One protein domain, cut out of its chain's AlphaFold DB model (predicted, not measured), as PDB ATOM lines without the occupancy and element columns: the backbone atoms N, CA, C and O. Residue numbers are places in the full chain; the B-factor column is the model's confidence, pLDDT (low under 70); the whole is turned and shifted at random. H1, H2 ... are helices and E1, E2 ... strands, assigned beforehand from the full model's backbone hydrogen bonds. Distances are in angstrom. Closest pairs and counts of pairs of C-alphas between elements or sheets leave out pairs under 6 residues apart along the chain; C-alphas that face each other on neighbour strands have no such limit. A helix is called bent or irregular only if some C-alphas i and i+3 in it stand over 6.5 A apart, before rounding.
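What this domain is: This is residues 23 to 171 of the 525 residues of an uncharacterized protein of Acidobacteria bacterium (UniProt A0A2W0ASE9). A twisted sheet of five strands runs through the middle, and small helices gather mostly at the two ends of its strands. H1, H2, H3 and H4 lie about the end where E2 stops and E3 starts, H5 and H6 beyond the other end, and H7 only grazes the sheet with its residues 152 to 155, while residues 156 to 171 run without a named element past the E1 edge. The 149 printed residues include seven named helices and five named strands, in the order E1 E2 H1 H2 H3 H4 E3 H5 H6 E4 E5 H7. The sheet's order is E1 E2 E3 E4 E5, all antiparallel, and the class is mixed, helices and strands. The whole is compact, with a radius of gyration of the C-alphas of 17.1 A, and spans 49 by 44 by 27 A.

Where its parts are: E1 is residues 25 to 27, with C-alpha 25 at (-3.904, -16.018, 35.528). E2, residues 39 to 45, is 20.0 A long. H1 is residues 48 to 54 and H2 residues 56 to 61; H2 is irregular, with C-alphas 57 and 60 8.3 A apart. H3, residues 71 to 84, is 20.9 A long, and H4 is residues 94 to 97. E3, residues 101 to 107, is 18.7 A long. H5 is residues 109 to 112, and H6, residues 121 to 130, is 14.3 A long. E4, residues 135 to 140, is 16.7 A long, and E5, residues 143 to 149, is 18.6 A long. H7, residues 152 to 155, ends with C-alpha 155 at (5.417, -8.464, 42.290).

How they stand to each other: E1 and E2 form an antiparallel hairpin, with N 26 and O 41 2.9 A apart, within hydrogen-bond range. Across E2 and E3, N 42 and O 104 are within range at 2.8 A; across E3 and E4, N 105 and O 137 at 2.8 A. E4 and E5 are a hairpin, with N 136 and O 148 within range at 2.8 A. H3 is on the sheet, over E2 and across the strands at 63 degrees on the local plane; its closest C-alpha pair with E2 is Arg 77 and Glu 45, 8.0 A. H3, with residues 77 to 81 alone, and H4 only just touch, with 3 pairs of C-alphas within 8 A, the closest those of Asp 81 and Ser 96, 6.5 A. H1 and H2 touch only at the corner, closest at the C-alphas of Arg 52 and Trp 59, 4.7 A; each only grazes the sheet, as does H7. H5 and H6 touch, closest at the C-alphas of Phe 112 and Ala 124, 5.4 A. Every O i to N i+4 pair is within hydrogen-bond range in H1 and H6; H3 has 9 of 10, H2 has 0 of 2 but 2 of 3 O i to N i+3 pairs, and H4, H5 and H7 are too short for an i+4 pair.

The domain as a whole: The C-alphas farthest apart are those of Ala 91 and Ala 122, 52.4 A. The printed part has no cut, and the link from E1 to E2, 11 residues, is long. The mean pLDDT of the printed part is 82.1, with residues 69 to 72, 84 to 96, 116 to 119 and 161 to 165 under 70.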
ATOM      1  N   MET A  23      -6.416 -14.994  30.764       83.19
ATOM      2  CA  MET A  23      -6.284 -16.424  30.432       83.19
ATOM      3  C   MET A  23      -4.990 -17.081  30.942       83.19
ATOM      4  O   MET A  23      -4.855 -18.304  30.894       83.19
ATOM      5  N   HIS A  24      -4.009 -16.276  31.357       86.50
ATOM      6  CA  HIS A  24      -2.760 -16.753  31.948       86.50
ATOM      7  C   HIS A  24      -2.819 -16.840  33.471       86.50
ATOM      8  O   HIS A  24      -1.894 -17.399  34.055       86.50
ATOM      9  N   ILE A  25      -3.847 -16.259  34.092       89.88
ATOM     10  CA  ILE A  25      -3.904 -16.018  35.528       89.88
ATOM     11  C   ILE A  25      -5.086 -16.764  36.131       89.88
ATOM     12  O   ILE A  25      -6.230 -16.469  35.800       89.88
ATOM     13  N   ASP A  26      -4.802 -17.638  37.091       88.94
ATOM     14  CA  ASP A  26      -5.827 -18.236  37.941       88.94
ATOM     15  C   ASP A  26      -5.725 -17.635  39.340       88.94
ATOM     16  O   ASP A  26      -4.690 -17.717  40.002       88.94
ATOM     17  N   ALA A  27      -6.805 -17.025  39.805       89.50
ATOM     18  CA  ALA A  27      -6.932 -16.477  41.149       89.50
ATOM     19  C   ALA A  27      -8.370 -16.685  41.633       89.50
ATOM     20  O   ALA A  27      -9.235 -17.080  40.848       89.50
ATOM     21  N   ASP A  28      -8.631 -16.429  42.914       85.38
ATOM     22  CA  ASP A  28      -9.990 -16.509  43.449       85.38
ATOM     23  C   ASP A  28     -10.889 -15.452  42.773       85.38
ATOM     24  O   ASP A  28     -10.640 -14.251  42.936       85.38
ATOM     25  N   PRO A  29     -11.918 -15.860  42.003       79.56
ATOM     26  CA  PRO A  29     -12.769 -14.915  41.293       79.56
ATOM     27  C   PRO A  29     -13.616 -14.050  42.227       79.56
ATOM     28  O   PRO A  29     -13.973 -12.933  41.851       79.56
ATOM     29  N   ASP A  30     -13.899 -14.532  43.440       79.75
ATOM     30  CA  ASP A  30     -14.687 -13.808  44.435       79.75
ATOM     31  C   ASP A  30     -13.829 -12.818  45.242       79.75
ATOM     32  O   ASP A  30     -14.364 -11.990  45.991       79.75
ATOM     33  N   SER A  31     -12.499 -12.854  45.078       85.94
ATOM     34  CA  SER A  31     -11.607 -11.921  45.760       85.94
ATOM     35  C   SER A  31     -11.851 -10.490  45.270       85.94
ATOM     36  O   SER A  31     -11.780 -10.236  44.066       85.94
ATOM     37  N   PRO A  32     -12.101  -9.524  46.175       81.50
ATOM     38  CA  PRO A  32     -12.422  -8.147  45.798       81.50
ATOM     39  C   PRO A  32     -11.245  -7.402  45.156       81.50
ATOM     40  O   PRO A  32     -11.467  -6.447  44.414       81.50
ATOM     41  N   ASP A  33     -10.014  -7.805  45.465       83.88
ATOM     42  CA  ASP A  33      -8.782  -7.241  44.924       83.88
ATOM     43  C   ASP A  33      -7.634  -8.266  44.994       83.88
ATOM     44  O   ASP A  33      -7.788  -9.399  45.463       83.88
ATOM     45  N   LEU A  34      -6.458  -7.849  44.528       87.62
ATOM     46  CA  LEU A  34      -5.246  -8.664  44.541       87.62
ATOM     47  C   LEU A  34      -4.681  -8.885  45.956       87.62
ATOM     48  O   LEU A  34      -3.992  -9.871  46.192       87.62
ATOM     49  N   ALA A  35      -4.945  -7.990  46.910       86.31
ATOM     50  CA  ALA A  35      -4.421  -8.112  48.270       86.31
ATOM     51  C   ALA A  35      -5.176  -9.163  49.098       86.31
ATOM     52  O   ALA A  35      -4.615  -9.714  50.045       86.31
ATOM     53  N   ASN A  36      -6.434  -9.427  48.743       86.56
ATOM     54  CA  ASN A  36      -7.310 -10.363  49.440       86.56
ATOM     55  C   ASN A  36      -7.307 -11.777  48.840       86.56
ATOM     56  O   ASN A  36      -7.829 -12.687  49.481       86.56
ATOM     57  N   THR A  37      -6.704 -11.999  47.664       89.69
ATOM     58  CA  THR A  37      -6.615 -13.361  47.120       89.69
ATOM     59  C   THR A  37      -5.559 -14.166  47.868       89.69
ATOM     60  O   THR A  37      -4.436 -13.711  48.098       89.69
ATOM     61  N   CYS A  38      -5.909 -15.396  48.238       90.06
ATOM     62  CA  CYS A  38      -4.995 -16.304  48.928       90.06
ATOM     63  C   CYS A  38      -3.999 -16.985  47.974       90.06
ATOM     64  O   CYS A  38      -2.956 -17.481  48.408       90.06
ATOM     65  N   LEU A  39      -4.312 -16.998  46.677       91.06
ATOM     66  CA  LEU A  39      -3.537 -17.658  45.636       91.06
ATOM     67  C   LEU A  39      -3.604 -16.853  44.332       91.06
ATOM     68  O   LEU A  39      -4.661 -16.342  43.961       91.06
ATOM     69  N   LEU A  40      -2.486 -16.791  43.615       93.88
ATOM     70  CA  LEU A  40      -2.450 -16.404  42.208       93.88
ATOM     71  C   LEU A  40      -1.488 -17.328  41.465       93.88
ATOM     72  O   LEU A  40      -0.315 -17.419  41.822       93.88
ATOM     73  N   ASN A  41      -1.967 -18.006  40.429       92.94
ATOM     74  CA  ASN A  41      -1.163 -18.830  39.539       92.94
ATOM     75  C   ASN A  41      -0.989 -18.141  38.187       92.94
ATOM     76  O   ASN A  41      -1.961 -17.696  37.590       92.94
ATOM     77  N   LEU A  42       0.243 -18.099  37.694       92.62
ATOM     78  CA  LEU A  42       0.575 -17.722  36.328       92.62
ATOM     79  C   LEU A  42       0.978 -18.969  35.544       92.62
ATOM     80  O   LEU A  42       1.972 -19.609  35.896       92.62
ATOM     81  N   ALA A  43       0.269 -19.242  34.451       90.25
ATOM     82  CA  ALA A  43       0.533 -20.350  33.540       90.25
ATOM     83  C   ALA A  43       1.044 -19.865  32.170       90.25
ATOM     84  O   ALA A  43       0.407 -19.063  31.471       90.25
ATOM     85  N   GLU A  44       2.191 -20.395  31.745       88.25
ATOM     86  CA  GLU A  44       2.819 -20.073  30.460       88.25
ATOM     87  C   GLU A  44       3.300 -21.321  29.719       88.25
ATOM     88  O   GLU A  44       3.930 -22.209  30.288       88.25
ATOM     89  N   GLU A  45       3.087 -21.352  28.403       87.50
ATOM     90  CA  GLU A  45       3.600 -22.422  27.547       87.50
ATOM     91  C   GLU A  45       5.037 -22.101  27.108       87.50
ATOM     92  O   GLU A  45       5.276 -21.248  26.243       87.50
ATOM     93  N   VAL A  46       6.016 -22.795  27.690       87.94
ATOM     94  CA  VAL A  46       7.447 -22.514  27.490       87.94
ATOM     95  C   VAL A  46       8.131 -23.567  26.622       87.94
ATOM     96  O   VAL A  46       7.675 -24.696  26.476       87.94
ATOM     97  N   SER A  47       9.265 -23.217  26.012       89.06
ATOM     98  CA  SER A  47      10.055 -24.199  25.260       89.06
ATOM     99  C   SER A  47      10.640 -25.264  26.192       89.06
ATOM    100  O   SER A  47      11.269 -24.934  27.200       89.06
ATOM    101  N   LEU A  48      10.534 -26.541  25.810       89.56
ATOM    102  CA  LEU A  48      11.176 -27.646  26.532       89.56
ATOM    103  C   LEU A  48      12.695 -27.450  26.649       89.56
ATOM    104  O   LEU A  48      13.289 -27.724  27.690       89.56
ATOM    105  N   GLY A  49      13.328 -26.944  25.585       88.25
ATOM    106  CA  GLY A  49      14.758 -26.638  25.594       88.25
ATOM    107  C   GLY A  49      15.108 -25.549  26.606       88.25
ATOM    108  O   GLY A  49      16.139 -25.639  27.263       88.25
ATOM    109  N   TRP A  50      14.225 -24.561  26.784       88.69
ATOM    110  CA  TRP A  50      14.413 -23.520  27.789       88.69
ATOM    111  C   TRP A  50      14.344 -24.103  29.206       88.69
ATOM    112  O   TRP A  50      15.278 -23.890  29.968       88.69
ATOM    113  N   LEU A  51      13.335 -24.921  29.539       88.81
ATOM    114  CA  LEU A  51      13.251 -25.564  30.864       88.81
ATOM    115  C   LEU A  51      14.490 -26.394  31.191       88.81
ATOM    116  O   LEU A  51      15.034 -26.291  32.282       88.81
ATOM    117  N   ARG A  52      14.953 -27.188  30.228       89.56
ATOM    118  CA  ARG A  52      16.134 -28.045  30.377       89.56
ATOM    119  C   ARG A  52      17.425 -27.249  30.577       89.56
ATOM    120  O   ARG A  52      18.266 -27.631  31.383       89.56
ATOM    121  N   MET A  53      17.579 -26.130  29.872       88.50
ATOM    122  CA  MET A  53      18.748 -25.258  30.018       88.50
ATOM    123  C   MET A  53      18.726 -24.445  31.315       88.50
ATOM    124  O   MET A  53      19.794 -24.170  31.865       88.50
ATOM    125  N   THR A  54      17.533 -24.078  31.779       85.00
ATOM    126  CA  THR A  54      17.286 -23.320  33.010       85.00
ATOM    127  C   THR A  54      17.450 -24.231  34.232       85.00
ATOM    128  O   THR A  54      18.304 -23.981  35.071       85.00
ATOM    129  N   PHE A  55      16.740 -25.362  34.285       87.25
ATOM    130  CA  PHE A  55      16.768 -26.330  35.390       87.25
ATOM    131  C   PHE A  55      17.576 -27.581  35.016       87.25
ATOM    132  O   PHE A  55      17.032 -28.676  34.845       87.25
ATOM    133  N   LYS A  56      18.897 -27.414  34.880       86.50
ATOM    134  CA  LYS A  56      19.813 -28.462  34.384       86.50
ATOM    135  C   LYS A  56      19.777 -29.744  35.215       86.50
ATOM    136  O   LYS A  56      19.795 -30.833  34.646       86.50
ATOM    137  N   ASP A  57      19.643 -29.624  36.533       86.94
ATOM    138  CA  ASP A  57      19.597 -30.772  37.452       86.94
ATOM    139  C   ASP A  57      18.308 -31.596  37.319       86.94
ATOM    140  O   ASP A  57      18.219 -32.726  37.797       86.94
ATOM    141  N   GLN A  58      17.297 -31.041  36.648       85.81
ATOM    142  CA  GLN A  58      15.991 -31.660  36.445       85.81
ATOM    143  C   GLN A  58      15.727 -32.003  34.972       85.81
ATOM    144  O   GLN A  58      14.594 -32.302  34.604       85.81
ATOM    145  N   TRP A  59      16.766 -32.008  34.127       86.81
ATOM    146  CA  TRP A  59      16.679 -32.168  32.668       86.81
ATOM    147  C   TRP A  59      15.762 -33.312  32.202       86.81
ATOM    148  O   TRP A  59      14.978 -33.151  31.260       86.81
ATOM    149  N   GLU A  60      15.868 -34.470  32.856       90.12
ATOM    150  CA  GLU A  60      15.138 -35.697  32.509       90.12
ATOM    151  C   GLU A  60      13.678 -35.701  32.987       90.12
ATOM    152  O   GLU A  60      12.885 -36.499  32.495       90.12
ATOM    153  N   LYS A  61      13.297 -34.797  33.902       86.31
ATOM    154  CA  LYS A  61      11.925 -34.693  34.428       86.31
ATOM    155  C   LYS A  61      10.963 -33.981  33.473       86.31
ATOM    156  O   LYS A  61       9.753 -34.024  33.697       86.31
ATOM    157  N   PHE A  62      11.491 -33.333  32.430       89.56
ATOM    158  CA  PHE A  62      10.705 -32.539  31.487       89.56
ATOM    159  C   PHE A  62      10.408 -33.281  30.186       89.56
ATOM    160  O   PHE A  62      11.326 -33.767  29.508       89.56
ATOM    161  N   SER A  63       9.136 -33.277  29.792       88.88
ATOM    162  CA  SER A  63       8.650 -33.840  28.530       88.88
ATOM    163  C   SER A  63       7.881 -32.818  27.691       88.88
ATOM    164  O   SER A  63       7.420 -31.787  28.180       88.88
ATOM    165  N   GLU A  64       7.742 -33.107  26.397       86.56
ATOM    166  CA  GLU A  64       6.879 -32.320  25.513       86.56
ATOM    167  C   GLU A  64       5.429 -32.372  25.997       86.56
ATOM    168  O   GLU A  64       4.958 -33.407  26.472       86.56
ATOM    169  N   GLY A  65       4.739 -31.236  25.903       81.44
ATOM    170  CA  GLY A  65       3.323 -31.123  26.247       81.44
ATOM    171  C   GLY A  65       2.984 -31.384  27.715       81.44
ATOM    172  O   GLY A  65       1.810 -31.576  28.020       81.44
ATOM    173  N   GLN A  66       3.975 -31.417  28.611       85.12
ATOM    174  CA  GLN A  66       3.770 -31.746  30.021       85.12
ATOM    175  C   GLN A  66       2.845 -30.738  30.713       85.12
ATOM    176  O   GLN A  66       3.064 -29.531  30.631       85.12
ATOM    177  N   THR A  67       1.841 -31.262  31.414       79.75
ATOM    178  CA  THR A  67       0.839 -30.528  32.208       79.75
ATOM    179  C   THR A  67       0.587 -31.283  33.517       79.75
ATOM    180  O   THR A  67       1.058 -32.414  33.669       79.75
ATOM    181  N   SER A  68      -0.148 -30.694  34.464       71.19
ATOM    182  CA  SER A  68      -0.534 -31.346  35.730       71.19
ATOM    183  C   SER A  68      -1.602 -32.442  35.566       71.19
ATOM    184  O   SER A  68      -2.009 -33.079  36.534       71.19
ATOM    185  N   GLY A  69      -2.068 -32.689  34.334       59.72
ATOM    186  CA  GLY A  69      -2.952 -33.809  34.001       59.72
ATOM    187  C   GLY A  69      -4.431 -33.596  34.338       59.72
ATOM    188  O   GLY A  69      -5.223 -34.533  34.215       59.72
ATOM    189  N   LYS A  70      -4.845 -32.384  34.733       64.31
ATOM    190  CA  LYS A  70      -6.256 -32.062  35.003       64.31
ATOM    191  C   LYS A  70      -6.982 -31.638  33.721       64.31
ATOM    192  O   LYS A  70      -6.469 -30.858  32.925       64.31
ATOM    193  N   ALA A  71      -8.217 -32.113  33.538       60.31
ATOM    194  CA  ALA A  71      -9.030 -31.805  32.351       60.31
ATOM    195  C   ALA A  71      -9.274 -30.293  32.140       60.31
ATOM    196  O   ALA A  71      -9.399 -29.859  30.998       60.31
ATOM    197  N   GLY A  72      -9.303 -29.500  33.221       67.19
ATOM    198  CA  GLY A  72      -9.424 -28.035  33.162       67.19
ATOM    199  C   GLY A  72      -8.221 -27.352  32.503       67.19
ATOM    200  O   GLY A  72      -8.396 -26.529  31.613       67.19
ATOM    201  N   GLU A  73      -7.005 -27.800  32.815       70.31
ATOM    202  CA  GLU A  73      -5.757 -27.200  32.320       70.31
ATOM    203  C   GLU A  73      -5.602 -27.358  30.796       70.31
ATOM    204  O   GLU A  73      -5.083 -26.483  30.105       70.31
ATOM    205  N   SER A  74      -6.122 -28.458  30.234       72.94
ATOM    206  CA  SER A  74      -6.162 -28.660  28.778       72.94
ATOM    207  C   SER A  74      -7.063 -27.639  28.072       72.94
ATOM    208  O   SER A  74      -6.756 -27.216  26.957       72.94
ATOM    209  N   MET A  75      -8.166 -27.236  28.715       77.81
ATOM    210  CA  MET A  75      -9.065 -26.203  28.200       77.81
ATOM    211  C   MET A  75      -8.444 -24.813  28.354       77.81
ATOM    212  O   MET A  75      -8.418 -24.054  27.393       77.81
ATOM    213  N   GLU A  76      -7.894 -24.488  29.522       80.12
ATOM    214  CA  GLU A  76      -7.227 -23.202  29.773       80.12
ATOM    215  C   GLU A  76      -6.088 -22.958  28.783       80.12
ATOM    216  O   GLU A  76      -5.979 -21.883  28.192       80.12
ATOM    217  N   ARG A  77      -5.291 -23.992  28.509       80.62
ATOM    218  CA  ARG A  77      -4.248 -23.955  27.485       80.62
ATOM    219  C   ARG A  77      -4.793 -23.684  26.086       80.62
ATOM    220  O   ARG A  77      -4.237 -22.861  25.363       80.62
ATOM    221  N   LEU A  78      -5.882 -24.352  25.703       78.75
ATOM    222  CA  LEU A  78      -6.546 -24.091  24.427       78.75
ATOM    223  C   LEU A  78      -7.027 -22.637  24.338       78.75
ATOM    224  O   LEU A  78      -6.870 -21.996  23.301       78.75
ATOM    225  N   LEU A  79      -7.588 -22.103  25.421       79.50
ATOM    226  CA  LEU A  79      -8.084 -20.731  25.459       79.50
ATOM    227  C   LEU A  79      -6.940 -19.702  25.399       79.50
ATOM    228  O   LEU A  79      -7.068 -18.699  24.697       79.50
ATOM    229  N   ARG A  80      -5.785 -19.964  26.031       81.06
ATOM    230  CA  ARG A  80      -4.562 -19.152  25.854       81.06
ATOM    231  C   ARG A  80      -4.077 -19.141  24.399       81.06
ATOM    232  O   ARG A  80      -3.698 -18.090  23.876       81.06
ATOM    233  N   ASP A  81      -4.134 -20.283  23.717       77.56
ATOM    234  CA  ASP A  81      -3.789 -20.371  22.293       77.56
ATOM    235  C   ASP A  81      -4.761 -19.583  21.409       77.56
ATOM    236  O   ASP A  81      -4.340 -18.925  20.461       77.56
ATOM    237  N   VAL A  82      -6.058 -19.616  21.723       77.25
ATOM    238  CA  VAL A  82      -7.087 -18.849  21.004       77.25
ATOM    239  C   VAL A  82      -6.820 -17.346  21.084       77.25
ATOM    240  O   VAL A  82      -6.895 -16.667  20.062       77.25
ATOM    241  N   VAL A  83      -6.448 -16.835  22.262       73.88
ATOM    242  CA  VAL A  83      -6.160 -15.403  22.468       73.88
ATOM    243  C   VAL A  83      -4.901 -14.949  21.728       73.88
ATOM    244  O   VAL A  83      -4.832 -13.816  21.256       73.88
ATOM    245  N   THR A  84      -3.903 -15.821  21.599       69.75
ATOM    246  CA  THR A  84      -2.632 -15.490  20.934       69.75
ATOM    247  C   THR A  84      -2.638 -15.789  19.430       69.75
ATOM    248  O   THR A  84      -1.737 -15.356  18.707       69.75
ATOM    249  N   ALA A  85      -3.652 -16.500  18.929       68.81
ATOM    250  CA  ALA A  85      -3.778 -16.849  17.521       68.81
ATOM    251  C   ALA A  85      -4.351 -15.680  16.689       68.81
ATOM    252  O   ALA A  85      -5.458 -15.216  16.962       68.81
ATOM    253  N   PRO A  86      -3.706 -15.289  15.568       62.62
ATOM    254  CA  PRO A  86      -4.182 -14.208  14.693       62.62
ATOM    255  C   PRO A  86      -5.584 -14.408  14.094       62.62
ATOM    256  O   PRO A  86      -6.143 -13.475  13.529       62.62
ATOM    257  N   GLN A  87      -6.125 -15.630  14.142       60.78
ATOM    258  CA  GLN A  87      -7.415 -15.993  13.544       60.78
ATOM    259  C   GLN A  87      -8.469 -16.416  14.581       60.78
ATOM    260  O   GLN A  87      -9.506 -16.948  14.194       60.78
ATOM    261  N   GLY A  88      -8.206 -16.263  15.888       57.47
ATOM    262  CA  GLY A  88      -9.116 -16.702  16.961       57.47
ATOM    263  C   GLY A  88      -9.311 -18.223  17.063       57.47
ATOM    264  O   GLY A  88      -9.899 -18.722  18.014       57.47
ATOM    265  N   TYR A  89      -8.794 -18.990  16.105       57.88
ATOM    266  CA  TYR A  89      -8.651 -20.433  16.186       57.88
ATOM    267  C   TYR A  89      -7.408 -20.834  15.386       57.88
ATOM    268  O   TYR A  89      -7.354 -20.598  14.173       57.88
ATOM    269  N   PRO A  90      -6.369 -21.404  16.012       53.25
ATOM    270  CA  PRO A  90      -5.218 -21.871  15.263       53.25
ATOM    271  C   PRO A  90      -5.650 -23.065  14.403       53.25
ATOM    272  O   PRO A  90      -5.974 -24.133  14.911       53.25
ATOM    273  N   ALA A  91      -5.608 -22.912  13.076       54.09
ATOM    274  CA  ALA A  91      -5.853 -24.008  12.131       54.09
ATOM    275  C   ALA A  91      -4.872 -25.194  12.310       54.09
ATOM    276  O   ALA A  91      -5.079 -26.260  11.735       54.09
ATOM    277  N   TRP A  92      -3.820 -25.019  13.123       54.53
ATOM    278  CA  TRP A  92      -2.818 -26.025  13.459       54.53
ATOM    279  C   TRP A  92      -2.465 -25.978  14.954       54.53
ATOM    280  O   TRP A  92      -1.686 -25.140  15.400       54.53
ATOM    281  N   PHE A  93      -2.995 -26.936  15.716       54.31
ATOM    282  CA  PHE A  93      -2.810 -27.165  17.161       54.31
ATOM    283  C   PHE A  93      -1.360 -27.493  17.617       54.31
ATOM    284  O   PHE A  93      -1.151 -27.966  18.731       54.31
ATOM    285  N   GLY A  94      -0.337 -27.308  16.776       53.91
ATOM    286  CA  GLY A  94       0.994 -27.899  16.998       53.91
ATOM    287  C   GLY A  94       1.953 -27.118  17.909       53.91
ATOM    288  O   GLY A  94       2.816 -27.725  18.542       53.91
ATOM    289  N   GLY A  95       1.847 -25.787  17.976       62.88
ATOM    290  CA  GLY A  95       2.836 -24.951  18.683       62.88
ATOM    291  C   GLY A  95       2.628 -24.919  20.199       62.88
ATOM    292  O   GLY A  95       3.575 -25.086  20.957       62.88
ATOM    293  N   SER A  96       1.367 -24.733  20.584       65.38
ATOM    294  CA  SER A  96       0.732 -25.079  21.851       65.38
ATOM    295  C   SER A  96       1.183 -26.390  22.453       65.38
ATOM    296  O   SER A  96       2.119 -26.436  23.241       65.38
ATOM    297  N   GLN A  97       0.494 -27.452  22.036       72.00
ATOM    298  CA  GLN A  97       0.421 -28.794  22.630       72.00
ATOM    299  C   GLN A  97       1.772 -29.499  22.857       72.00
ATOM    300  O   GLN A  97       1.856 -30.437  23.644       72.00
ATOM    301  N   THR A  98       2.839 -29.052  22.193       78.62
ATOM    302  CA  THR A  98       4.197 -29.604  22.338       78.62
ATOM    303  C   THR A  98       5.007 -28.933  23.449       78.62
ATOM    304  O   THR A  98       5.984 -29.500  23.939       78.62
ATOM    305  N   LYS A  99       4.603 -27.742  23.897       86.38
ATOM    306  CA  LYS A  99       5.283 -26.993  24.958       86.38
ATOM    307  C   LYS A  99       4.846 -27.467  26.349       86.38
ATOM    308  O   LYS A  99       3.668 -27.714  26.556       86.38
ATOM    309  N   PRO A 100       5.748 -27.664  27.310       88.94
ATOM    310  CA  PRO A 100       5.345 -27.841  28.701       88.94
ATOM    311  C   PRO A 100       4.758 -26.546  29.288       88.94
ATOM    312  O   PRO A 100       5.230 -25.448  28.971       88.94
ATOM    313  N   THR A 101       3.773 -26.691  30.175       89.31
ATOM    314  CA  THR A 101       3.181 -25.575  30.924       89.31
ATOM    315  C   THR A 101       4.020 -25.302  32.172       89.31
ATOM    316  O   THR A 101       4.173 -26.159  33.047       89.31
ATOM    317  N   TYR A 102       4.604 -24.110  32.231       90.81
ATOM    318  CA  TYR A 102       5.360 -23.602  33.367       90.81
ATOM    319  C   TYR A 102       4.454 -22.745  34.236       90.81
ATOM    320  O   TYR A 102       3.908 -21.743  33.773       90.81
ATOM    321  N   ASN A 103       4.315 -23.155  35.492       92.06
ATOM    322  CA  ASN A 103       3.473 -22.494  36.467       92.06
ATOM    323  C   ASN A 103       4.326 -21.764  37.501       92.06
ATOM    324  O   ASN A 103       5.343 -22.279  37.975       92.06
ATOM    325  N   ARG A 104       3.890 -20.561  37.862       93.25
ATOM    326  CA  ARG A 104       4.419 -19.778  38.979       93.25
ATOM    327  C   ARG A 104       3.252 -19.388  39.860       93.25
ATOM    328  O   ARG A 104       2.380 -18.643  39.428       93.25
ATOM    329  N   THR A 105       3.228 -19.906  41.076       94.06
ATOM    330  CA  THR A 105       2.107 -19.734  41.993       94.06
ATOM    331  C   THR A 105       2.554 -18.940  43.203       94.06
ATOM    332  O   THR A 105       3.414 -19.387  43.959       94.06
ATOM    333  N   TRP A 106       1.963 -17.768  43.393       94.75
ATOM    334  CA  TRP A 106       2.100 -16.964  44.597       94.75
ATOM    335  C   TRP A 106       1.048 -17.406  45.603       94.75
ATOM    336  O   TRP A 106      -0.140 -17.479  45.289       94.75
ATOM    337  N   ILE A 107       1.506 -17.708  46.810       93.50
ATOM    338  CA  ILE A 107       0.703 -18.247  47.896       93.50
ATOM    339  C   ILE A 107       0.785 -17.269  49.062       93.50
ATOM    340  O   ILE A 107       1.872 -16.997  49.581       93.50
ATOM    341  N   ALA A 108      -0.361 -16.728  49.467       92.25
ATOM    342  CA  ALA A 108      -0.449 -15.866  50.634       92.25
ATOM    343  C   ALA A 108      -0.383 -16.699  51.928       92.25
ATOM    344  O   ALA A 108      -0.892 -17.823  51.951       92.25
ATOM    345  N   PRO A 109       0.130 -16.140  53.042       90.69
ATOM    346  CA  PRO A 109       0.200 -16.851  54.322       90.69
ATOM    347  C   PRO A 109      -1.142 -17.392  54.818       90.69
ATOM    348  O   PRO A 109      -1.190 -18.404  55.509       90.69
ATOM    349  N   MET A 110      -2.240 -16.717  54.462       87.75
ATOM    350  CA  MET A 110      -3.590 -17.133  54.837       87.75
ATOM    351  C   MET A 110      -3.941 -18.515  54.270       87.75
ATOM    352  O   MET A 110      -4.562 -19.307  54.973       87.75
ATOM    353  N   LEU A 111      -3.456 -18.852  53.066       89.44
ATOM    354  CA  LEU A 111      -3.711 -20.156  52.458       89.44
ATOM    355  C   LEU A 111      -3.056 -21.300  53.237       89.44
ATOM    356  O   LEU A 111      -3.580 -22.410  53.228       89.44
ATOM    357  N   PHE A 112      -1.947 -21.059  53.947       88.81
ATOM    358  CA  PHE A 112      -1.282 -22.102  54.742       88.81
ATOM    359  C   PHE A 112      -2.204 -22.684  55.822       88.81
ATOM    360  O   PHE A 112      -2.066 -23.847  56.183       88.81
ATOM    361  N   ALA A 113      -3.173 -21.898  56.302       83.38
ATOM    362  CA  ALA A 113      -4.180 -22.351  57.257       83.38
ATOM    363  C   ALA A 113      -5.332 -23.150  56.612       83.38
ATOM    364  O   ALA A 113      -6.092 -23.796  57.333       83.38
ATOM    365  N   GLU A 114      -5.474 -23.102  55.285       81.38
ATOM    366  CA  GLU A 114      -6.555 -23.741  54.519       81.38
ATOM    367  C   GLU A 114      -6.101 -24.989  53.747       81.38
ATOM    368  O   GLU A 114      -6.930 -25.676  53.144       81.38
ATOM    369  N   LEU A 115      -4.798 -25.302  53.751       75.00
ATOM    370  CA  LEU A 115      -4.252 -26.439  53.011       75.00
ATOM    371  C   LEU A 115      -4.918 -27.759  53.456       75.00
ATOM    372  O   LEU A 115      -4.905 -28.097  54.642       75.00
ATOM    373  N   PRO A 116      -5.509 -28.531  52.523       68.06
ATOM    374  CA  PRO A 116      -6.208 -29.765  52.857       68.06
ATOM    375  C   PRO A 116      -5.227 -30.892  53.217       68.06
ATOM    376  O   PRO A 116      -4.189 -31.050  52.578       68.06
ATOM    377  N   GLY A 117      -5.598 -31.743  54.179       62.00
ATOM    378  CA  GLY A 117      -4.870 -32.971  54.526       62.00
ATOM    379  C   GLY A 117      -4.774 -33.211  56.033       62.00
ATOM    380  O   GLY A 117      -5.413 -32.518  56.818       62.00
ATOM    381  N   ASP A 118      -3.927 -34.165  56.433       60.78
ATOM    382  CA  ASP A 118      -3.516 -34.394  57.834       60.78
ATOM    383  C   ASP A 118      -2.597 -33.274  58.372       60.78
ATOM    384  O   ASP A 118      -1.968 -33.430  59.423       60.78
ATOM    385  N   MET A 119      -2.498 -32.157  57.638       67.94
ATOM    386  CA  MET A 119      -1.644 -31.027  57.960       67.94
ATOM    387  C   MET A 119      -2.150 -30.395  59.250       67.94
ATOM    388  O   MET A 119      -3.211 -29.769  59.313       67.94
ATOM    389  N   ASN A 120      -1.415 -30.638  60.328       73.88
ATOM    390  CA  ASN A 120      -1.792 -30.128  61.632       73.88
ATOM    391  C   ASN A 120      -1.425 -28.648  61.722       73.88
ATOM    392  O   ASN A 120      -0.473 -28.182  61.105       73.88
ATOM    393  N   ARG A 121      -2.133 -27.916  62.586       82.94
ATOM    394  CA  ARG A 121      -1.872 -26.500  62.887       82.94
ATOM    395  C   ARG A 121      -0.383 -26.166  63.093       82.94
ATOM    396  O   ARG A 121       0.034 -25.072  62.742       82.94
ATOM    397  N   ALA A 122       0.395 -27.095  63.651       83.50
ATOM    398  CA  ALA A 122       1.833 -26.930  63.848       83.50
ATOM    399  C   ALA A 122       2.606 -26.761  62.527       83.50
ATOM    400  O   ALA A 122       3.447 -25.878  62.440       83.50
ATOM    401  N   GLU A 123       2.284 -27.536  61.489       83.75
ATOM    402  CA  GLU A 123       2.939 -27.449  60.174       83.75
ATOM    403  C   GLU A 123       2.556 -26.149  59.449       83.75
ATOM    404  O   GLU A 123       3.398 -25.503  58.831       83.75
ATOM    405  N   ALA A 124       1.306 -25.694  59.598       85.44
ATOM    406  CA  ALA A 124       0.889 -24.380  59.109       85.44
ATOM    407  C   ALA A 124       1.625 -23.236  59.836       85.44
ATOM    408  O   ALA A 124       2.045 -22.267  59.208       85.44
ATOM    409  N   GLU A 125       1.817 -23.347  61.156       87.88
ATOM    410  CA  GLU A 125       2.594 -22.379  61.939       87.88
ATOM    411  C   GLU A 125       4.083 -22.380  61.548       87.88
ATOM    412  O   GLU A 125       4.690 -21.311  61.524       87.88
ATOM    413  N   GLU A 126       4.659 -23.533  61.191       90.00
ATOM    414  CA  GLU A 126       6.017 -23.634  60.638       90.00
ATOM    415  C   GLU A 126       6.127 -22.931  59.276       90.00
ATOM    416  O   GLU A 126       7.018 -22.102  59.095       90.00
ATOM    417  N   LEU A 127       5.179 -23.155  58.356       88.69
ATOM    418  CA  LEU A 127       5.152 -22.468  57.057       88.69
ATOM    419  C   LEU A 127       4.993 -20.950  57.196       88.69
ATOM    420  O   LEU A 127       5.638 -20.194  56.474       88.69
ATOM    421  N   ILE A 128       4.171 -20.483  58.140       90.56
ATOM    422  CA  ILE A 128       4.028 -19.047  58.432       90.56
ATOM    423  C   ILE A 128       5.329 -18.472  59.010       90.56
ATOM    424  O   ILE A 128       5.650 -17.313  58.755       90.56
ATOM    425  N   GLN A 129       6.086 -19.250  59.790       91.75
ATOM    426  CA  GLN A 129       7.384 -18.811  60.309       91.75
ATOM    427  C   GLN A 129       8.455 -18.751  59.217       91.75
ATOM    428  O   GLN A 129       9.261 -17.821  59.224       91.75
ATOM    429  N   GLU A 130       8.464 -19.711  58.293       91.50
ATOM    430  CA  GLU A 130       9.422 -19.758  57.186       91.50
ATOM    431  C   GLU A 130       9.100 -18.722  56.098       91.50
ATOM    432  O   GLU A 130       9.996 -18.043  55.598       91.50
ATOM    433  N   PHE A 131       7.814 -18.536  55.786       93.88
ATOM    434  CA  PHE A 131       7.322 -17.638  54.740       93.88
ATOM    435  C   PHE A 131       6.307 -16.623  55.292       93.88
ATOM    436  O   PHE A 131       5.134 -16.626  54.901       93.88
ATOM    437  N   PRO A 132       6.730 -15.694  56.169       91.88
ATOM    438  CA  PRO A 132       5.818 -14.785  56.868       91.88
ATOM    439  C   PRO A 132       5.057 -13.836  55.938       91.88
ATOM    440  O   PRO A 132       3.980 -13.352  56.289       91.88
ATOM    441  N   LYS A 133       5.599 -13.553  54.749       91.81
ATOM    442  CA  LYS A 133       4.961 -12.709  53.726       91.81
ATOM    443  C   LYS A 133       4.255 -13.501  52.623       91.81
ATOM    444  O   LYS A 133       3.583 -12.888  51.794       91.81
ATOM    445  N   GLY A 134       4.398 -14.822  52.626       93.38
ATOM    446  CA  GLY A 134       3.999 -15.712  51.544       93.38
ATOM    447  C   GLY A 134       5.197 -16.205  50.740       93.38
ATOM    448  O   GLY A 134       6.351 -15.838  50.991       93.38
ATOM    449  N   CYS A 135       4.919 -17.060  49.766       93.69
ATOM    450  CA  CYS A 135       5.941 -17.659  48.919       93.69
ATOM    451  C   CYS A 135       5.503 -17.716  47.457       93.69
ATOM    452  O   CYS A 135       4.312 -17.731  47.152       93.69
ATOM    453  N   MET A 136       6.476 -17.804  46.555       94.06
ATOM    454  CA  MET A 136       6.246 -18.151  45.158       94.06
ATOM    455  C   MET A 136       6.862 -19.514  44.864       94.06
ATOM    456  O   MET A 136       8.056 -19.724  45.088       94.06
ATOM    457  N   LEU A 137       6.029 -20.428  44.369       92.62
ATOM    458  CA  LEU A 137       6.388 -21.774  43.949       92.62
ATOM    459  C   LEU A 137       6.385 -21.849  42.422       92.62
ATOM    460  O   LEU A 137       5.354 -21.630  41.787       92.62
ATOM    461  N   ALA A 138       7.514 -22.224  41.832       92.00
ATOM    462  CA  ALA A 138       7.596 -22.550  40.416       92.00
ATOM    463  C   ALA A 138       7.512 -24.066  40.212       92.00
ATOM    464  O   ALA A 138       8.174 -24.824  40.925       92.00
ATOM    465  N   TRP A 139       6.729 -24.522  39.235       91.44
ATOM    466  CA  TRP A 139       6.494 -25.949  39.002       91.44
ATOM    467  C   TRP A 139       6.095 -26.260  37.549       91.44
ATOM    468  O   TRP A 139       5.638 -25.391  36.807       91.44
ATOM    469  N   VAL A 140       6.306 -27.513  37.130       90.25
ATOM    470  CA  VAL A 140       5.900 -28.050  35.814       90.25
ATOM    471  C   VAL A 140       5.315 -29.444  36.016       90.25
ATOM    472  O   VAL A 140       5.973 -30.323  36.578       90.25
ATOM    473  N   GLY A 141       4.097 -29.681  35.530       86.81
ATOM    474  CA  GLY A 141       3.411 -30.957  35.736       86.81
ATOM    475  C   GLY A 141       3.127 -31.211  37.215       86.81
ATOM    476  O   GLY A 141       2.362 -30.483  37.818       86.81
ATOM    477  N   GLU A 142       3.747 -32.219  37.820       85.62
ATOM    478  CA  GLU A 142       3.652 -32.466  39.273       85.62
ATOM    479  C   GLU A 142       4.965 -32.134  40.005       85.62
ATOM    480  O   GLU A 142       5.115 -32.406  41.195       85.62
ATOM    481  N   TYR A 143       5.949 -31.574  39.296       87.88
ATOM    482  CA  TYR A 143       7.295 -31.389  39.821       87.88
ATOM    483  C   TYR A 143       7.514 -29.953  40.309       87.88
ATOM    484  O   TYR A 143       7.509 -29.032  39.483       87.88
ATOM    485  N   PRO A 144       7.769 -29.742  41.616       90.25
ATOM    486  CA  PRO A 144       8.234 -28.455  42.115       90.25
ATOM    487  C   PRO A 144       9.670 -28.201  41.640       90.25
ATOM    488  O   PRO A 144      10.535 -29.078  41.708       90.25
ATOM    489  N   LEU A 145       9.914 -26.992  41.143       88.56
ATOM    490  CA  LEU A 145      11.198 -26.567  40.590       88.56
ATOM    491  C   LEU A 145      12.008 -25.791  41.616       88.56
ATOM    492  O   LEU A 145      13.122 -26.192  41.942       88.56
ATOM    493  N   TYR A 146      11.436 -24.703  42.127       86.81
ATOM    494  CA  TYR A 146      12.021 -23.905  43.198       86.81
ATOM    495  C   TYR A 146      10.931 -23.154  43.963       86.81
ATOM    496  O   TYR A 146       9.827 -22.938  43.458       86.81
ATOM    497  N   LEU A 147      11.269 -22.759  45.185       90.25
ATOM    498  CA  LEU A 147      10.412 -22.043  46.119       90.25
ATOM    499  C   LEU A 147      11.208 -20.870  46.692       90.25
ATOM    500  O   LEU A 147      12.384 -21.034  47.011       90.25
ATOM    501  N   ARG A 148      10.581 -19.700  46.828       90.31
ATOM    502  CA  ARG A 148      11.190 -18.537  47.491       90.31
ATOM    503  C   ARG A 148      10.162 -17.724  48.260       90.31
ATOM    504  O   ARG A 148       8.985 -17.723  47.899       90.31
ATOM    505  N   GLU A 149      10.615 -16.977  49.262       91.25
ATOM    506  CA  GLU A 149       9.778 -15.964  49.905       91.25
ATOM    507  C   GLU A 149       9.380 -14.897  48.870       91.25
ATOM    508  O   GLU A 149      10.212 -14.393  48.104       91.25
ATOM    509  N   ALA A 150       8.088 -14.585  48.806       90.25
ATOM    510  CA  ALA A 150       7.538 -13.612  47.874       90.25
ATOM    511  C   ALA A 150       6.200 -13.094  48.395       90.25
ATOM    512  O   ALA A 150       5.342 -13.873  48.803       90.25
ATOM    513  N   LYS A 151       5.993 -11.779  48.318       91.44
ATOM    514  CA  LYS A 151       4.696 -11.165  48.598       91.44
ATOM    515  C   LYS A 151       4.009 -10.840  47.276       91.44
ATOM    516  O   LYS A 151       4.585 -10.126  46.462       91.44
ATOM    517  N   LEU A 152       2.778 -11.317  47.090       91.56
ATOM    518  CA  LEU A 152       2.021 -11.150  45.843       91.56
ATOM    519  C   LEU A 152       1.977  -9.687  45.367       91.56
ATOM    520  O   LEU A 152       2.404  -9.385  44.260       91.56
ATOM    521  N   THR A 153       1.551  -8.768  46.235       91.31
ATOM    522  CA  THR A 153       1.379  -7.338  45.908       91.31
ATOM    523  C   THR A 153       2.685  -6.582  45.641       91.31
ATOM    524  O   THR A 153       2.643  -5.430  45.230       91.31
ATOM    525  N   ASP A 154       3.842  -7.176  45.949       89.62
ATOM    526  CA  ASP A 154       5.146  -6.571  45.651       89.62
ATOM    527  C   ASP A 154       5.623  -6.923  44.230       89.62
ATOM    528  O   ASP A 154       6.545  -6.292  43.717       89.62
ATOM    529  N   GLU A 155       5.029  -7.947  43.610       89.75
ATOM    530  CA  GLU A 155       5.417  -8.464  42.290       89.75
ATOM    531  C   GLU A 155       4.303  -8.348  41.250       89.75
ATOM    532  O   GLU A 155       4.582  -8.393  40.053       89.75
ATOM    533  N   TRP A 156       3.061  -8.183  41.705       92.12
ATOM    534  CA  TRP A 156       1.875  -8.079  40.874       92.12
ATOM    535  C   TRP A 156       1.092  -6.813  41.181       92.12
ATOM    536  O   TRP A 156       0.943  -6.402  42.334       92.12
ATOM    537  N   THR A 157       0.549  -6.251  40.115       91.25
ATOM    538  CA  THR A 157      -0.412  -5.154  40.087       91.25
ATOM    539  C   THR A 157      -1.549  -5.558  39.153       91.25
ATOM    540  O   THR A 157      -1.423  -6.515  38.382       91.25
ATOM    541  N   TRP A 158      -2.713  -4.921  39.285       88.06
ATOM    542  CA  TRP A 158      -3.924  -5.360  38.592       88.06
ATOM    543  C   TRP A 158      -4.799  -4.184  38.163       88.06
ATOM    544  O   TRP A 158      -5.203  -3.356  38.979       88.06
ATOM    545  N   ALA A 159      -5.112  -4.151  36.865       82.81
ATOM    546  CA  ALA A 159      -5.862  -3.087  36.205       82.81
ATOM    547  C   ALA A 159      -7.339  -3.477  36.062       82.81
ATOM    548  O   ALA A 159      -7.865  -3.581  34.952       82.81
ATOM    549  N   GLY A 160      -8.010  -3.749  37.180       76.56
ATOM    550  CA  GLY A 160      -9.445  -4.032  37.185       76.56
ATOM    551  C   GLY A 160     -10.296  -2.890  37.721       76.56
ATOM    552  O   GLY A 160      -9.791  -1.901  38.252       76.56
ATOM    553  N   THR A 161     -11.618  -3.018  37.593       68.75
ATOM    554  CA  THR A 161     -12.540  -2.036  38.164       68.75
ATOM    555  C   THR A 161     -12.527  -2.139  39.684       68.75
ATOM    556  O   THR A 161     -13.146  -3.016  40.276       68.75
ATOM    557  N   ARG A 162     -11.898  -1.156  40.339       60.44
ATOM    558  CA  ARG A 162     -11.890  -0.989  41.808       60.44
ATOM    559  C   ARG A 162     -13.275  -0.714  42.416       60.44
ATOM    560  O   ARG A 162     -13.413  -0.524  43.625       60.44
ATOM    561  N   GLN A 163     -14.322  -0.659  41.590       62.16
ATOM    562  CA  GLN A 163     -15.699  -0.573  42.053       62.16
ATOM    563  C   GLN A 163     -16.069  -1.868  42.784       62.16
ATOM    564  O   GLN A 163     -15.980  -2.965  42.234       62.16
ATOM    565  N   LYS A 164     -16.495  -1.731  44.044       58.75
ATOM    566  CA  LYS A 164     -16.875  -2.858  44.904       58.75
ATOM    567  C   LYS A 164     -17.903  -3.754  44.200       58.75
ATOM    568  O   LYS A 164     -19.003  -3.291  43.911       58.75
ATOM    569  N   GLY A 165     -17.565  -5.030  44.005       63.25
ATOM    570  CA  GLY A 165     -18.516  -6.075  43.605       63.25
ATOM    571  C   GLY A 165     -18.141  -6.910  42.379       63.25
ATOM    572  O   GLY A 165     -18.777  -7.937  42.181       63.25
ATOM    573  N   PHE A 166     -17.139  -6.515  41.585       72.75
ATOM    574  CA  PHE A 166     -16.731  -7.285  40.397       72.75
ATOM    575  C   PHE A 166     -15.601  -8.295  40.642       72.75
ATOM    576  O   PHE A 166     -15.445  -9.220  39.852       72.75
ATOM    577  N   GLY A 167     -14.846  -8.135  41.729       79.56
ATOM    578  CA  GLY A 167     -13.718  -9.007  42.054       79.56
ATOM    579  C   GLY A 167     -12.554  -8.885  41.066       79.56
ATOM    580  O   GLY A 167     -12.455  -7.900  40.333       79.56
ATOM    581  N   LEU A 168     -11.677  -9.894  41.043       82.56
ATOM    582  CA  LEU A 168     -10.457  -9.922  40.221       82.56
ATOM    583  C   LEU A 168     -10.700 -10.025  38.704       82.56
ATOM    584  O   LEU A 168      -9.814  -9.677  37.917       82.56
ATOM    585  N   PHE A 169     -11.893 -10.450  38.283       82.81
ATOM    586  CA  PHE A 169     -12.251 -10.644  36.873       82.81
ATOM    587  C   PHE A 169     -13.437  -9.758  36.471       82.81
ATOM    588  O   PHE A 169     -14.556 -10.245  36.287       82.81
ATOM    589  N   PRO A 170     -13.220  -8.442  36.332       79.88
ATOM    590  CA  PRO A 170     -14.284  -7.525  35.985       79.88
ATOM    591  C   PRO A 170     -14.743  -7.725  34.539       79.88
ATOM    592  O   PRO A 170     -13.946  -8.134  33.686       79.88
ATOM    593  N   PRO A 171     -16.012  -7.406  34.227       78.88
ATOM    594  CA  PRO A 171     -16.517  -7.522  32.868       78.88
ATOM    595  C   PRO A 171     -15.719  -6.608  31.922       78.88
ATOM    596  O   PRO A 171     -15.457  -5.446  32.261       78.88
TER     597      PRO A 171